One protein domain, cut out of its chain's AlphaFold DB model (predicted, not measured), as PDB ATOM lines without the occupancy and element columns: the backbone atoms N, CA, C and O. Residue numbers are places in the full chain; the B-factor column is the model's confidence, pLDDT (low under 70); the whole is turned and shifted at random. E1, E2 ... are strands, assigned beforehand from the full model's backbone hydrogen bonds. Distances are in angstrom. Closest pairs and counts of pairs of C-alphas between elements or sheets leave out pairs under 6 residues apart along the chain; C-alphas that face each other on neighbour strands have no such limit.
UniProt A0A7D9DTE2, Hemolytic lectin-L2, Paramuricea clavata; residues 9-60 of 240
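This is residues 9 to 60 of the 240 residues of the protein "Hemolytic lectin-L2" of Paramuricea clavata (UniProt A0A7D9DTE2). This domain has little regular structure: a short two-stranded hairpin, E1 and E2, stands beside a long looped stretch, residues 9 to 33, that doubles back on itself. After E2, residues 52 to 60 fold back toward that stretch. The printed part has 52 residues, with no named helix and two named strands, E1 then E2, antiparallel; its class is all strand, on only 8 residues. It is compact, with a radius of gyration of the C-alphas of 10.4 A, and spans 26 by 25 by 15 A.

Find C-alpha 34 at (247.595, 246.312, 280.975), where E1, residues 34 to 37, begins; it runs 9.7 A. E2, residues 48 to 51, runs 9.4 A to C-alpha 51 at (250.819, 248.453, 284.900).

E1 and E2 form a hairpin, antiparallel at 136 degrees between directions. Look at C-alphas 37 and 48, which face each other at 4.6 A. N 34 and O 51, 2.8 A, are within hydrogen-bond range. Elsewhere, residues 12 to 13 pair antiparallel with 27 to 28, and 19 to 20 with 23 to 24.

The C-alphas farthest apart, of His 16 and Gly 45, are 27.8 A apart. The printed part has no cut, the link from E1 to E2 is short, and no printed residue is under 70 in pLDDT.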
ATOM      1  N   ASP A   9     252.548 234.973 280.959       96.06
ATOM      2  CA  ASP A   9     253.007 236.374 280.882       96.06
ATOM      3  C   ASP A   9     253.233 236.867 279.454       96.06
ATOM      4  O   ASP A   9     253.143 238.069 279.209       96.06
ATOM      5  N   GLN A  10     253.463 235.956 278.510       97.00
ATOM      6  CA  GLN A  10     253.633 236.271 277.092       97.00
ATOM      7  C   GLN A  10     252.310 236.196 276.316       97.00
ATOM      8  O   GLN A  10     252.268 236.491 275.120       97.00
ATOM      9  N   MET A  11     251.216 235.821 276.986       97.38
ATOM     10  CA  MET A  11     249.882 235.747 276.406       97.38
ATOM     11  C   MET A  11     249.065 236.985 276.765       97.38
ATOM     12  O   MET A  11     248.946 237.368 277.930       97.38
ATOM     13  N   TRP A  12     248.421 237.564 275.755       97.62
ATOM     14  CA  TRP A  12     247.674 238.812 275.881       97.62
ATOM     15  C   TRP A  12     246.235 238.625 275.417       97.62
ATOM     16  O   TRP A  12     245.962 237.871 274.482       97.62
ATOM     17  N   ILE A  13     245.312 239.327 276.064       97.19
ATOM     18  CA  ILE A  13     243.919 239.445 275.628       97.19
ATOM     19  C   ILE A  13     243.578 240.913 275.370       97.19
ATOM     20  O   ILE A  13     244.151 241.804 275.995       97.19
ATOM     21  N   GLN A  14     242.627 241.166 274.472       96.31
ATOM     22  CA  GLN A  14     242.098 242.504 274.192       96.31
ATOM     23  C   GLN A  14     240.630 242.568 274.636       96.31
ATOM     24  O   GLN A  14     239.731 242.324 273.833       96.31
ATOM     25  N   PRO A  15     240.358 242.796 275.932       93.75
ATOM     26  CA  PRO A  15     238.993 242.790 276.442       93.75
ATOM     27  C   PRO A  15     238.244 244.042 275.962       93.75
ATOM     28  O   PRO A  15     238.736 245.164 276.099       93.75
ATOM     29  N   HIS A  16     237.023 243.859 275.450       94.06
ATOM     30  CA  HIS A  16     236.224 244.947 274.870       94.06
ATOM     31  C   HIS A  16     236.002 246.112 275.852       94.06
ATOM     32  O   HIS A  16     235.977 247.270 275.442       94.06
ATOM     33  N   GLN A  17     235.896 245.841 277.157       95.06
ATOM     34  CA  GLN A  17     235.698 246.879 278.180       95.06
ATOM     35  C   GLN A  17     236.810 247.947 278.218       95.06
ATOM     36  O   GLN A  17     236.570 249.060 278.673       95.06
ATOM     37  N   TYR A  18     238.014 247.636 277.720       95.88
ATOM     38  CA  TYR A  18     239.131 248.584 277.620       95.88
ATOM     39  C   TYR A  18     239.352 249.101 276.186       95.88
ATOM     40  O   TYR A  18     240.397 249.673 275.873       95.88
ATOM     41  N   CYS A  19     238.370 248.933 275.299       96.06
ATOM     42  CA  CYS A  19     238.388 249.500 273.956       96.06
ATOM     43  C   CYS A  19     237.690 250.869 273.901       96.06
ATOM     44  O   CYS A  19     236.757 251.149 274.651       96.06
ATOM     45  N   HIS A  20     238.169 251.745 273.022       95.94
ATOM     46  CA  HIS A  20     237.524 252.995 272.627       95.94
ATOM     47  C   HIS A  20     237.711 253.177 271.118       95.94
ATOM     48  O   HIS A  20     238.803 253.496 270.637       95.94
ATOM     49  N   GLY A  21     236.651 252.904 270.356       94.31
ATOM     50  CA  GLY A  21     236.750 252.733 268.907       94.31
ATOM     51  C   GLY A  21     237.735 251.612 268.553       94.31
ATOM     52  O   GLY A  21     237.682 250.528 269.125       94.31
ATOM     53  N   ASN A  22     238.678 251.899 267.653       93.56
ATOM     54  CA  ASN A  22     239.691 250.936 267.196       93.56
ATOM     55  C   ASN A  22     240.935 250.849 268.101       93.56
ATOM     56  O   ASN A  22     241.924 250.218 267.724       93.56
ATOM     57  N   TYR A  23     240.922 251.518 269.256       96.06
ATOM     58  CA  TYR A  23     242.010 251.502 270.228       96.06
ATOM     59  C   TYR A  23     241.626 250.617 271.409       96.06
ATOM     60  O   TYR A  23     240.641 250.897 272.085       96.06
ATOM     61  N   CYS A  24     242.414 249.585 271.686       97.44
ATOM     62  CA  CYS A  24     242.158 248.628 272.759       97.44
ATOM     63  C   CYS A  24     243.409 248.412 273.608       97.44
ATOM     64  O   CYS A  24     244.532 248.449 273.098       97.44
ATOM     65  N   SER A  25     243.220 248.140 274.897       97.69
ATOM     66  CA  SER A  25     244.307 247.686 275.766       97.69
ATOM     67  C   SER A  25     244.656 246.218 275.525       97.69
ATOM     68  O   SER A  25     243.801 245.408 275.162       97.69
ATOM     69  N   PHE A  26     245.918 245.871 275.772       98.19
ATOM     70  CA  PHE A  26     246.388 244.489 275.859       98.19
ATOM     71  C   PHE A  26     246.577 244.135 277.333       98.19
ATOM     72  O   PHE A  26     247.425 244.726 277.996       98.19
ATOM     73  N   ARG A  27     245.796 243.186 277.849       98.19
ATOM     74  CA  ARG A  27     245.879 242.715 279.238       98.19
ATOM     75  C   ARG A  27     246.645 241.395 279.291       98.19
ATOM     76  O   ARG A  27     246.305 240.469 278.552       98.19
ATOM     77  N   SER A  28     247.666 241.312 280.139       97.94
ATOM     78  CA  SER A  28     248.436 240.080 280.348       97.94
ATOM     79  C   SER A  28     247.553 239.008 280.986       97.94
ATOM     80  O   SER A  28     246.805 239.298 281.922       97.94
ATOM     81  N   LYS A  29     247.657 237.757 280.522       97.81
ATOM     82  CA  LYS A  29     246.947 236.630 281.146       97.81
ATOM     83  C   LYS A  29     247.518 236.227 282.507       97.81
ATOM     84  O   LYS A  29     246.809 235.571 283.259       97.81
ATOM     85  N   LYS A  30     248.767 236.589 282.826       97.69
ATOM     86  CA  LYS A  30     249.400 236.245 284.112       97.69
ATOM     87  C   LYS A  30     249.066 237.234 285.220       97.69
ATOM     88  O   LYS A  30     248.672 236.820 286.300       97.69
ATOM     89  N   SER A  31     249.294 238.522 284.971       97.62
ATOM     90  CA  SER A  31     249.202 239.563 286.005       97.62
ATOM     91  C   SER A  31     247.887 240.329 285.987       97.62
ATOM     92  O   SER A  31     247.658 241.146 286.873       97.62
ATOM     93  N   GLU A  32     247.068 240.140 284.949       97.62
ATOM     94  CA  GLU A  32     245.867 240.938 284.681       97.62
ATOM     95  C   GLU A  32     246.119 242.448 284.512       97.62
ATOM     96  O   GLU A  32     245.180 243.237 284.418       97.62
ATOM     97  N   GLN A  33     247.385 242.850 284.415       98.38
ATOM     98  CA  GLN A  33     247.809 244.219 284.161       98.38
ATOM     99  C   GLN A  33     247.783 244.534 282.663       98.38
ATOM    100  O   GLN A  33     247.894 243.642 281.815       98.38
ATOM    101  N   CYS A  34     247.644 245.815 282.340       98.06
ATOM    102  CA  CYS A  34     247.595 246.312 280.975       98.06
ATOM    103  C   CYS A  34     248.988 246.719 280.491       98.06
ATOM    104  O   CYS A  34     249.815 247.200 281.266       98.06
ATOM    105  N   LEU A  35     249.238 246.537 279.194       98.06
ATOM    106  CA  LEU A  35     250.375 247.138 278.511       98.06
ATOM    107  C   LEU A  35     250.266 248.664 278.617       98.06
ATOM    108  O   LEU A  35     249.239 249.239 278.258       98.06
ATOM    109  N   ASN A  36     251.319 249.292 279.120       97.38
ATOM    110  CA  ASN A  36     251.329 250.672 279.574       97.38
ATOM    111  C   ASN A  36     252.586 251.389 279.078       97.38
ATOM    112  O   ASN A  36     253.693 250.852 279.190       97.38
ATOM    113  N   VAL A  37     252.424 252.615 278.586       97.00
ATOM    114  CA  VAL A  37     253.540 253.518 278.283       97.00
ATOM    115  C   VAL A  37     253.815 254.382 279.516       97.00
ATOM    116  O   VAL A  37     252.892 254.829 280.181       97.00
ATOM    117  N   GLY A  38     255.079 254.586 279.882       93.12
ATOM    118  CA  GLY A  38     255.439 255.375 281.061       93.12
ATOM    119  C   GLY A  38     254.900 256.811 280.994       93.12
ATOM    120  O   GLY A  38     255.202 257.541 280.049       93.12
ATOM    121  N   GLY A  39     254.150 257.213 282.025       89.88
ATOM    122  CA  GLY A  39     253.451 258.501 282.088       89.88
ATOM    123  C   GLY A  39     252.181 258.551 281.226       89.88
ATOM    124  O   GLY A  39     251.938 257.687 280.399       89.88
ATOM    125  N   TYR A  40     251.379 259.604 281.381       88.62
ATOM    126  CA  TYR A  40     250.047 259.697 280.754       88.62
ATOM    127  C   TYR A  40     250.029 260.245 279.320       88.62
ATOM    128  O   TYR A  40     249.002 260.237 278.649       88.62
ATOM    129  N   GLU A  41     251.161 260.759 278.838       87.38
ATOM    130  CA  GLU A  41     251.245 261.449 277.544       87.38
ATOM    131  C   GLU A  41     251.743 260.551 276.400       87.38
ATOM    132  O   GLU A  41     251.865 261.013 275.267       87.38
ATOM    133  N   ALA A  42     252.082 259.285 276.680       86.44
ATOM    134  CA  ALA A  42     252.657 258.351 275.707       86.44
ATOM    135  C   ALA A  42     253.836 258.946 274.896       86.44
ATOM    136  O   ALA A  42     253.948 258.760 273.680       86.44
ATOM    137  N   LYS A  43     254.728 259.694 275.567       90.31
ATOM    138  CA  LYS A  43     255.840 260.406 274.911       90.31
ATOM    139  C   LYS A  43     256.774 259.431 274.205       90.31
ATOM    140  O   LYS A  43     257.114 258.372 274.739       90.31
ATOM    141  N   LYS A  44     257.268 259.831 273.032       90.19
ATOM    142  CA  LYS A  44     258.305 259.086 272.307       90.19
ATOM    143  C   LYS A  44     259.517 258.854 273.217       90.19
ATOM    144  O   LYS A  44     260.033 259.796 273.806       90.19
ATOM    145  N   GLY A  45     259.978 257.607 273.283       90.81
ATOM    146  CA  GLY A  45     261.116 257.202 274.118       90.81
ATOM    147  C   GLY A  45     260.742 256.768 275.537       90.81
ATOM    148  O   GLY A  45     261.611 256.282 276.253       90.81
ATOM    149  N   SER A  46     259.472 256.890 275.936       94.44
ATOM    150  CA  SER A  46     259.003 256.372 277.223       94.44
ATOM    151  C   SER A  46     259.069 254.847 277.261       94.44
ATOM    152  O   SER A  46     258.853 254.177 276.247       94.44
ATOM    153  N   ASN A  47     259.348 254.299 278.445       95.19
ATOM    154  CA  ASN A  47     259.374 252.856 278.647       95.19
ATOM    155  C   ASN A  47     257.979 252.242 278.431       95.19
ATOM    156  O   ASN A  47     256.971 252.882 278.724       95.19
ATOM    157  N   VAL A  48     257.931 250.993 277.969       96.56
ATOM    158  CA  VAL A  48     256.693 250.221 277.828       96.56
ATOM    159  C   VAL A  48     256.782 249.000 278.735       96.56
ATOM    160  O   VAL A  48     257.701 248.193 278.608       96.56
ATOM    161  N   ALA A  49     255.835 248.869 279.656       96.25
ATOM    162  CA  ALA A  49     255.795 247.802 280.652       96.25
ATOM    163  C   ALA A  49     254.343 247.413 280.962       96.25
ATOM    164  O   ALA A  49     253.413 247.904 280.328       96.25
ATOM    165  N   THR A  50     254.137 246.515 281.921       97.69
ATOM    166  CA  THR A  50     252.798 246.261 282.466       97.69
ATOM    167  C   THR A  50     252.528 247.190 283.646       97.69
ATOM    168  O   THR A  50     253.435 247.508 284.414       97.69
ATOM    169  N   TYR A  51     251.289 247.661 283.766       97.25
ATOM    170  CA  TYR A  51     250.819 248.453 284.900       97.25
ATOM    171  C   TYR A  51     249.330 248.195 285.150       97.25
ATOM    172  O   TYR A  51     248.647 247.566 284.334       97.25
ATOM    173  N   LYS A  52     248.805 248.658 286.288       97.56
ATOM    174  CA  LYS A  52     247.370 248.569 286.585       97.56
ATOM    175  C   LYS A  52     246.561 249.109 285.397       97.56
ATOM    176  O   LYS A  52     246.894 250.152 284.844       97.56
ATOM    177  N   CYS A  53     245.510 248.391 285.006       97.19
ATOM    178  CA  CYS A  53     244.605 248.854 283.959       97.19
ATOM    179  C   CYS A  53     243.823 250.076 284.460       97.19
ATOM    180  O   CYS A  53     242.973 249.950 285.341       97.19
ATOM    181  N   GLU A  54     244.105 251.246 283.894       94.56
ATOM    182  CA  GLU A  54     243.477 252.522 284.273       94.56
ATOM    183  C   GLU A  54     242.472 253.003 283.220       94.56
ATOM    184  O   GLU A  54     241.729 253.953 283.442       94.56
ATOM    185  N   GLY A  55     242.434 252.348 282.053       90.88
ATOM    186  CA  GLY A  55     241.613 252.785 280.923       90.88
ATOM    187  C   GLY A  55     242.107 254.087 280.284       90.88
ATOM    188  O   GLY A  55     241.415 254.637 279.422       90.88
ATOM    189  N   ALA A  56     243.291 254.561 280.676       93.62
ATOM    190  CA  ALA A  56     243.908 255.769 280.161       93.62
ATOM    191  C   ALA A  56     244.332 255.604 278.682       93.62
ATOM    192  O   ALA A  56     244.584 254.480 278.231       93.62
ATOM    193  N   PRO A  57     244.367 256.691 277.885       94.88
ATOM    194  CA  PRO A  57     244.695 256.617 276.459       94.88
ATOM    195  C   PRO A  57     246.072 256.013 276.151       94.88
ATOM    196  O   PRO A  57     246.213 255.318 275.146       94.88
ATOM    197  N   ASP A  58     247.065 256.221 277.015       95.19
ATOM    198  CA  ASP A  58     248.428 255.684 276.898       95.19
ATOM    199  C   ASP A  58     248.501 254.150 277.051       95.19
ATOM    200  O   ASP A  58     249.488 253.532 276.650       95.19
ATOM    201  N   GLN A  59     247.428 253.519 277.542       97.00
ATOM    202  CA  GLN A  59     247.272 252.064 277.623       97.00
ATOM    203  C   GLN A  59     246.455 251.473 276.465       97.00
ATOM    204  O   GLN A  59     246.102 250.289 276.499       97.00
ATOM    205  N   ARG A  60     246.084 252.268 275.452       96.06
ATOM    206  CA  ARG A  60     245.254 251.812 274.328       96.06
ATOM    207  C   ARG A  60     246.011 251.927 273.015       96.06
ATOM    208  O   ARG A  60     246.499 252.983 272.627       96.06
TER     209      ARG A  60